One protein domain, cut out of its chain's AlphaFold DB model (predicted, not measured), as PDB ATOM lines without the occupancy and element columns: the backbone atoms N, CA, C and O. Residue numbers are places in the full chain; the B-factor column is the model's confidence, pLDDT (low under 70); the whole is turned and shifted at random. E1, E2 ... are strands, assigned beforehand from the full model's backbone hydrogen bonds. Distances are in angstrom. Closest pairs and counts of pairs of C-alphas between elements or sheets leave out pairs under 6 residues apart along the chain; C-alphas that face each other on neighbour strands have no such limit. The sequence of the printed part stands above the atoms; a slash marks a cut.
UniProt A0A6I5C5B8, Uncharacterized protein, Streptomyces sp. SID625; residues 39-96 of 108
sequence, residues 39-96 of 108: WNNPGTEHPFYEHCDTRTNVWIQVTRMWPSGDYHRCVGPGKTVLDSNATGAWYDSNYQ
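Overview. This is residues 39 to 96 of the 108 residues of an uncharacterized protein of Streptomyces sp. SID625 (UniProt A0A6I5C5B8). A small, flat, all-strand domain: a strongly twisted sheet of three strands, E3, E2 and E5, has a short two-strand ribbon, E1 and E4, over one face, with E1 the nearer of the two to the sheet. The first residues, 39 to 40, fold back along E1 as a short extra pairing, and the loops beyond the two ends of E2 reach to the ends of the longest axis. The printed part has 58 residues with no named helix and five named strands, in the order E1, E2, E3, E4, E5; under half of its residues, 26, are in named strands. The larger sheet runs E3, E2, E5 and the smaller E1, E4, both antiparallel. The whole is compact, with a radius of gyration of the C-alphas of 11.1 A, and spans 32 by 27 by 11 A.

Along the chain. The printed part begins at Trp 39, and E1 follows at residues 48 to 51, 9.7 A long, with C-alpha 48 at (-0.792, -42.202, -4.349). E2, residues 58 to 64, is the longest strand at 18.8 A, starting from C-alpha 58 at (9.043, -39.357, -14.226). E3 holds residues 71 to 75 over 12.5 A, and E4 residues 78 to 81 over 9.9 A. E5, residues 86 to 91, is 14.6 A long and ends with C-alpha 91 at (11.203, -39.143, -7.652).

Arrangement. In the larger sheet E2 is the inner strand, and E3 and E5 are the edge strands. E2 and E3 form a hairpin, antiparallel at 141 degrees, with N 62 and O 71 within hydrogen-bond range at 2.8 A. E2 and E5 are antiparallel at 156 degrees, with N 61 and O 90 within range at 2.9 A. In the smaller sheet E1 and E4 are antiparallel at 158 degrees; N 49 and O 80 are within range at 2.9 A, and N 78 and O 51 at 2.8 A. Residues 39 to 40 pair antiparallel with residues 48 to 49 of E1. Between the sheets, the closest C-alphas of E1 and E5 are those of Tyr 49 and Ala 89, 6.9 A apart, and the closest of E1 and E3 are those of His 51 and Val 75, 7.0 A apart. E1 and E2 are near each other, with 5 pairs of C-alphas within 10 A. E3 and E4 meet only through their link, and E4 is apart from E2 and from E5.

Size, cuts and confidence. The two C-alphas farthest apart, those of Arg 55 and Pro 67, are 34.6 A from each other. The links E3 to E4 and E4 to E5 are tight; E1 to E2 and E2 to E3 are short links of 6 residues each. The printed part has no cut. The mean pLDDT of the printed part is 92.2, and no printed residue is under 70.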
ATOM      1  N   TRP A  39       4.549 -38.034  -2.833       94.56
ATOM      2  CA  TRP A  39       3.913 -39.097  -2.058       94.56
ATOM      3  C   TRP A  39       2.823 -38.575  -1.126       94.56
ATOM      4  O   TRP A  39       3.036 -37.656  -0.336       94.56
ATOM      5  N   ASN A  40       1.675 -39.242  -1.171       93.94
ATOM      6  CA  ASN A  40       0.534 -38.987  -0.316       93.94
ATOM      7  C   ASN A  40       0.009 -40.316   0.238       93.94
ATOM      8  O   ASN A  40      -0.270 -41.254  -0.510       93.94
ATOM      9  N   ASN A  41      -0.175 -40.375   1.555       91.75
ATOM     10  CA  ASN A  41      -0.833 -41.488   2.230       91.75
ATOM     11  C   ASN A  41      -1.966 -40.945   3.113       91.75
ATOM     12  O   ASN A  41      -1.722 -40.589   4.267       91.75
ATOM     13  N   PRO A  42      -3.193 -40.833   2.578       87.00
ATOM     14  CA  PRO A  42      -4.322 -40.287   3.328       87.00
ATOM     15  C   PRO A  42      -4.827 -41.227   4.436       87.00
ATOM     16  O   PRO A  42      -5.671 -40.822   5.231       87.00
ATOM     17  N   GLY A  43      -4.362 -42.482   4.498       84.25
ATOM     18  CA  GLY A  43      -4.758 -43.481   5.499       84.25
ATOM     19  C   GLY A  43      -6.172 -44.056   5.326       84.25
ATOM     20  O   GLY A  43      -6.411 -45.194   5.719       84.25
ATOM     21  N   THR A  44      -7.100 -43.311   4.719       84.12
ATOM     22  CA  THR A  44      -8.473 -43.756   4.408       84.12
ATOM     23  C   THR A  44      -8.656 -44.237   2.970       84.12
ATOM     24  O   THR A  44      -9.664 -44.864   2.658       84.12
ATOM     25  N   GLU A  45      -7.702 -43.941   2.090       86.06
ATOM     26  CA  GLU A  45      -7.701 -44.327   0.676       86.06
ATOM     27  C   GLU A  45      -6.363 -44.978   0.310       86.06
ATOM     28  O   GLU A  45      -5.415 -44.963   1.099       86.06
ATOM     29  N   HIS A  46      -6.276 -45.528  -0.905       90.81
ATOM     30  CA  HIS A  46      -5.007 -46.018  -1.433       90.81
ATOM     31  C   HIS A  46      -3.957 -44.899  -1.447       90.81
ATOM     32  O   HIS A  46      -4.279 -43.769  -1.835       90.81
ATOM     33  N   PRO A  47      -2.701 -45.202  -1.081       93.69
ATOM     34  CA  PRO A  47      -1.619 -44.253  -1.245       93.69
ATOM     35  C   PRO A  47      -1.439 -43.905  -2.724       93.69
ATOM     36  O   PRO A  47      -1.715 -44.707  -3.621       93.69
ATOM     37  N   PHE A  48      -0.975 -42.692  -2.990       94.62
ATOM     38  CA  PHE A  48      -0.792 -42.202  -4.349       94.62
ATOM     39  C   PHE A  48       0.421 -41.285  -4.457       94.62
ATOM     40  O   PHE A  48       0.909 -40.736  -3.468       94.62
ATOM     41  N   TYR A  49       0.902 -41.114  -5.684       94.88
ATOM     42  CA  TYR A  49       1.903 -40.120  -6.038       94.88
ATOM     43  C   TYR A  49       1.274 -39.070  -6.954       94.88
ATOM     44  O   TYR A  49       0.690 -39.421  -7.978       94.88
ATOM     45  N   GLU A  50       1.383 -37.796  -6.590       94.88
ATOM     46  CA  GLU A  50       0.893 -36.670  -7.388       94.88
ATOM     47  C   GLU A  50       2.054 -36.038  -8.167       94.88
ATOM     48  O   GLU A  50       2.915 -35.374  -7.585       94.88
ATOM     49  N   HIS A  51       2.099 -36.224  -9.486       93.88
ATOM     50  CA  HIS A  51       3.107 -35.567 -10.320       93.88
ATOM     51  C   HIS A  51       2.590 -34.219 -10.824       93.88
ATOM     52  O   HIS A  51       1.714 -34.148 -11.682       93.88
ATOM     53  N   CYS A  52       3.129 -33.130 -10.286       91.50
ATOM     54  CA  CYS A  52       2.613 -31.791 -10.570       91.50
ATOM     55  C   CYS A  52       3.101 -31.173 -11.883       91.50
ATOM     56  O   CYS A  52       2.504 -30.196 -12.339       91.50
ATOM     57  N   ASP A  53       4.180 -31.681 -12.487       90.94
ATOM     58  CA  ASP A  53       4.569 -31.199 -13.812       90.94
ATOM     59  C   ASP A  53       3.642 -31.817 -14.855       90.94
ATOM     60  O   ASP A  53       3.565 -33.029 -15.023       90.94
ATOM     61  N   THR A  54       2.927 -30.955 -15.571       90.31
ATOM     62  CA  THR A  54       1.905 -31.349 -16.538       90.31
ATOM     63  C   THR A  54       2.453 -31.783 -17.891       90.31
ATOM     64  O   THR A  54       1.679 -32.160 -18.770       90.31
ATOM     65  N   ARG A  55       3.774 -31.718 -18.092       90.12
ATOM     66  CA  ARG A  55       4.411 -31.934 -19.402       90.12
ATOM     67  C   ARG A  55       5.371 -33.111 -19.439       90.12
ATOM     68  O   ARG A  55       5.879 -33.436 -20.509       90.12
ATOM     69  N   THR A  56       5.669 -33.704 -18.292       90.62
ATOM     70  CA  THR A  56       6.709 -34.721 -18.163       90.62
ATOM     71  C   THR A  56       6.150 -35.960 -17.497       90.62
ATOM     72  O   THR A  56       5.207 -35.884 -16.715       90.62
ATOM     73  N   ASN A  57       6.767 -37.097 -17.791       92.75
ATOM     74  CA  ASN A  57       6.618 -38.286 -16.976       92.75
ATOM     75  C   ASN A  57       7.943 -38.529 -16.256       92.75
ATOM     76  O   ASN A  57       9.014 -38.205 -16.785       92.75
ATOM     77  N   VAL A  58       7.876 -39.111 -15.068       93.19
ATOM     78  CA  VAL A  58       9.043 -39.357 -14.226       93.19
ATOM     79  C   VAL A  58       9.025 -40.765 -13.658       93.19
ATOM     80  O   VAL A  58       7.967 -41.334 -13.402       93.19
ATOM     81  N   TRP A  59      10.209 -41.329 -13.442       95.12
ATOM     82  CA  TRP A  59      10.336 -42.533 -12.637       95.12
ATOM     83  C   TRP A  59      10.259 -42.170 -11.161       95.12
ATOM     84  O   TRP A  59      10.899 -41.222 -10.700       95.12
ATOM     85  N   ILE A  60       9.466 -42.935 -10.424       95.94
ATOM     86  CA  ILE A  60       9.464 -42.921  -8.969       95.94
ATOM     87  C   ILE A  60       9.904 -44.286  -8.466       95.94
ATOM     88  O   ILE A  60       9.526 -45.311  -9.034       95.94
ATOM     89  N   GLN A  61      10.662 -44.296  -7.380       96.19
ATOM     90  CA  GLN A  61      10.857 -45.491  -6.577       96.19
ATOM     91  C   GLN A  61       9.704 -45.571  -5.581       96.19
ATOM     92  O   GLN A  61       9.418 -44.603  -4.873       96.19
ATOM     93  N   VAL A  62       9.034 -46.718  -5.540       96.25
ATOM     94  CA  VAL A  62       7.962 -47.019  -4.591       96.25
ATOM     95  C   VAL A  62       8.477 -48.053  -3.601       96.25
ATOM     96  O   VAL A  62       8.943 -49.121  -4.007       96.25
ATOM     97  N   THR A  63       8.371 -47.743  -2.314       95.69
ATOM     98  CA  THR A  63       8.643 -48.696  -1.236       95.69
ATOM     99  C   THR A  63       7.353 -49.343  -0.790       95.69
ATOM    100  O   THR A  63       6.336 -48.663  -0.611       95.69
ATOM    101  N   ARG A  64       7.390 -50.659  -0.592       94.50
ATOM    102  CA  ARG A  64       6.241 -51.427  -0.110       94.50
ATOM    103  C   ARG A  64       6.549 -52.127   1.203       94.50
ATOM    104  O   ARG A  64       7.693 -52.385   1.565       94.50
ATOM    105  N   MET A  65       5.492 -52.431   1.950       93.12
ATOM    106  CA  MET A  65       5.620 -53.227   3.162       93.12
ATOM    107  C   MET A  65       6.035 -54.665   2.819       93.12
ATOM    108  O   MET A  65       5.478 -55.295   1.913       93.12
ATOM    109  N   TRP A  66       6.976 -55.203   3.594       86.69
ATOM    110  CA  TRP A  66       7.421 -56.592   3.480       86.69
ATOM    111  C   TRP A  66       6.228 -57.571   3.540       86.69
ATOM    112  O   TRP A  66       5.318 -57.357   4.346       86.69
ATOM    113  N   PRO A  67       6.198 -58.644   2.723       90.12
ATOM    114  CA  PRO A  67       7.251 -59.149   1.829       90.12
ATOM    115  C   PRO A  67       7.207 -58.587   0.402       90.12
ATOM    116  O   PRO A  67       7.903 -59.095  -0.475       90.12
ATOM    117  N   SER A  68       6.370 -57.583   0.136       84.62
ATOM    118  CA  SER A  68       6.288 -57.001  -1.203       84.62
ATOM    119  C   SER A  68       7.554 -56.195  -1.457       84.62
ATOM    120  O   SER A  68       7.800 -55.221  -0.760       84.62
ATOM    121  N   GLY A  69       8.378 -56.632  -2.408       90.56
ATOM    122  CA  GLY A  69       9.589 -55.901  -2.777       90.56
ATOM    123  C   GLY A  69       9.268 -54.509  -3.314       90.56
ATOM    124  O   GLY A  69       8.156 -54.248  -3.781       90.56
ATOM    125  N   ASP A  70      10.251 -53.629  -3.267       93.88
ATOM    126  CA  ASP A  70      10.159 -52.291  -3.841       93.88
ATOM    127  C   ASP A  70      10.145 -52.362  -5.378       93.88
ATOM    128  O   ASP A  70      10.470 -53.400  -5.961       93.88
ATOM    129  N   TYR A  71       9.700 -51.296  -6.044       93.31
ATOM    130  CA  TYR A  71       9.649 -51.243  -7.509       93.31
ATOM    131  C   TYR A  71       9.706 -49.814  -8.040       93.31
ATOM    132  O   TYR A  71       9.301 -48.865  -7.360       93.31
ATOM    133  N   HIS A  72      10.134 -49.671  -9.289       94.75
ATOM    134  CA  HIS A  72      10.070 -48.403 -10.001       94.75
ATOM    135  C   HIS A  72       8.773 -48.298 -10.794       94.75
ATOM    136  O   HIS A  72       8.333 -49.262 -11.423       94.75
ATOM    137  N   ARG A  73       8.162 -47.115 -10.798       94.50
ATOM    138  CA  ARG A  73       6.935 -46.818 -11.546       94.50
ATOM    139  C   ARG A  73       7.137 -45.564 -12.378       94.50
ATOM    140  O   ARG A  73       7.525 -44.526 -11.851       94.50
ATOM    141  N   CYS A  74       6.834 -45.642 -13.662       94.75
ATOM    142  CA  CYS A  74       6.742 -44.471 -14.514       94.75
ATOM    143  C   CYS A  74       5.398 -43.792 -14.230       94.75
ATOM    144  O   CYS A  74       4.342 -44.422 -14.352       94.75
ATOM    145  N   VAL A  75       5.416 -42.529 -13.810       94.44
ATOM    146  CA  VAL A  75       4.212 -41.745 -13.508       94.44
ATOM    147  C   VAL A  75       4.139 -40.527 -14.410       94.44
ATOM    148  O   VAL A  75       5.136 -39.850 -14.649       94.44
ATOM    149  N   GLY A  76       2.949 -40.285 -14.946       93.75
ATOM    150  CA  GLY A  76       2.651 -39.097 -15.735       93.75
ATOM    151  C   GLY A  76       2.005 -38.011 -14.883       93.75
ATOM    152  O   GLY A  76       1.810 -38.217 -13.684       93.75
ATOM    153  N   PRO A  77       1.648 -36.875 -15.500       93.19
ATOM    154  CA  PRO A  77       0.976 -35.773 -14.830       93.19
ATOM    155  C   PRO A  77      -0.256 -36.191 -14.026       93.19
ATOM    156  O   PRO A  77      -1.115 -36.925 -14.517       93.19
ATOM    157  N   GLY A  78      -0.385 -35.627 -12.830       92.94
ATOM    158  CA  GLY A  78      -1.525 -35.815 -11.946       92.94
ATOM    159  C   GLY A  78      -1.378 -36.994 -10.978       92.94
ATOM    160  O   GLY A  78      -0.281 -37.484 -10.693       92.94
ATOM    161  N   LYS A  79      -2.525 -37.455 -10.471       93.12
ATOM    162  CA  LYS A  79      -2.611 -38.532  -9.483       93.12
ATOM    163  C   LYS A  79      -2.337 -39.903 -10.096       93.12
ATOM    164  O   LYS A  79      -3.135 -40.405 -10.887       93.12
ATOM    165  N   THR A  80      -1.303 -40.578  -9.605       94.12
ATOM    166  CA  THR A  80      -1.083 -42.012  -9.825       94.12
ATOM    167  C   THR A  80      -1.343 -42.791  -8.541       94.12
ATOM    168  O   THR A  80      -0.605 -42.659  -7.567       94.12
ATOM    169  N   VAL A  81      -2.385 -43.626  -8.537       94.56
ATOM    170  CA  VAL A  81      -2.680 -44.538  -7.419       94.56
ATOM    171  C   VAL A  81      -1.622 -45.639  -7.368       94.56
ATOM    172  O   VAL A  81      -1.283 -46.224  -8.399       94.56
ATOM    173  N   LEU A  82      -1.099 -45.897  -6.173       94.12
ATOM    174  CA  LEU A  82      -0.077 -46.903  -5.909       94.12
ATOM    175  C   LEU A  82      -0.690 -48.126  -5.218       94.12
ATOM    176  O   LEU A  82      -1.874 -48.147  -4.860       94.12
ATOM    177  N   ASP A  83       0.124 -49.161  -5.039       92.38
ATOM    178  CA  ASP A  83      -0.306 -50.363  -4.337       92.38
ATOM    179  C   ASP A  83      -0.743 -50.033  -2.905       92.38
ATOM    180  O   ASP A  83      -0.146 -49.194  -2.231       92.38
ATOM    181  N   SER A  84      -1.776 -50.716  -2.407       92.69
ATOM    182  CA  SER A  84      -2.367 -50.440  -1.085       92.69
ATOM    183  C   SER A  84      -1.387 -50.569   0.080       92.69
ATOM    184  O   SER A  84      -1.629 -50.028   1.152       92.69
ATOM    185  N   ASN A  85      -0.306 -51.321  -0.110       93.38
ATOM    186  CA  ASN A  85       0.743 -51.546   0.875       93.38
ATOM    187  C   ASN A  85       2.006 -50.711   0.623       93.38
ATOM    188  O   ASN A  85       3.041 -50.993   1.235       93.38
ATOM    189  N   ALA A  86       1.955 -49.726  -0.277       94.75
ATOM    190  CA  ALA A  86       3.037 -48.770  -0.417       94.75
ATOM    191  C   ALA A  86       3.203 -47.985   0.895       94.75
ATOM    192  O   ALA A  86       2.233 -47.554   1.520       94.75
ATOM    193  N   THR A  87       4.449 -47.811   1.319       95.50
ATOM    194  CA  THR A  87       4.826 -47.083   2.539       95.50
ATOM    195  C   THR A  87       5.561 -45.782   2.226       95.50
ATOM    196  O   THR A  87       5.679 -44.928   3.103       95.50
ATOM    197  N   GLY A  88       6.002 -45.596   0.979       94.88
ATOM    198  CA  GLY A  88       6.628 -44.371   0.497       94.88
ATOM    199  C   GLY A  88       6.792 -44.366  -1.019       94.88
ATOM    200  O   GLY A  88       6.809 -45.420  -1.653       94.88
ATOM    201  N   ALA A  89       6.943 -43.173  -1.594       96.19
ATOM    202  CA  ALA A  89       7.394 -43.013  -2.969       96.19
ATOM    203  C   ALA A  89       8.159 -41.701  -3.173       96.19
ATOM    204  O   ALA A  89       7.826 -40.673  -2.580       96.19
ATOM    205  N   TRP A  90       9.175 -41.711  -4.028       94.94
ATOM    206  CA  TRP A  90       9.968 -40.521  -4.336       94.94
ATOM    207  C   TRP A  90      10.412 -40.517  -5.790       94.94
ATOM    208  O   TRP A  90      10.571 -41.566  -6.405       94.94
ATOM    209  N   TYR A  91      10.613 -39.316  -6.330       93.06
ATOM    210  CA  TYR A  91      11.203 -39.143  -7.652       93.06
ATOM    211  C   TYR A  91      12.618 -39.726  -7.676       93.06
ATOM    212  O   TYR A  91      13.431 -39.385  -6.813       93.06
ATOM    213  N   ASP A  92      12.906 -40.565  -8.668       91.44
ATOM    214  CA  ASP A  92      14.238 -41.111  -8.897       91.44
ATOM    215  C   ASP A  92      14.773 -40.680 -10.268       91.44
ATOM    216  O   ASP A  92      14.459 -41.259 -11.309       91.44
ATOM    217  N   SER A  93      15.621 -39.650 -10.260       84.75
ATOM    218  CA  SER A  93      16.314 -39.170 -11.458       84.75
ATOM    219  C   SER A  93      17.452 -40.079 -11.920       84.75
ATOM    220  O   SER A  93      17.975 -39.878 -13.014       84.75
ATOM    221  N   ASN A  94      17.895 -41.015 -11.078       86.88
ATOM    222  CA  ASN A  94      19.027 -41.893 -11.358       86.88
ATOM    223  C   ASN A  94      18.583 -43.276 -11.839       86.88
ATOM    224  O   ASN A  94      19.443 -44.111 -12.132       86.88
ATOM    225  N   TYR A  95      17.277 -43.523 -11.952       88.31
ATOM    226  CA  TYR A  95      16.787 -44.796 -12.446       88.31
ATOM    227  C   TYR A  95      17.224 -45.038 -13.896       88.31
ATOM    228  O   TYR A  95      17.024 -44.210 -14.784       88.31
ATOM    229  N   GLN A  96      17.824 -46.204 -14.141       85.31
ATOM    230  CA  GLN A  96      18.422 -46.560 -15.433       85.31
ATOM    231  C   GLN A  96      17.453 -47.305 -16.367       85.31
ATOM    232  O   GLN A  96      17.872 -47.794 -17.415       85.31
TER     233      GLN A  96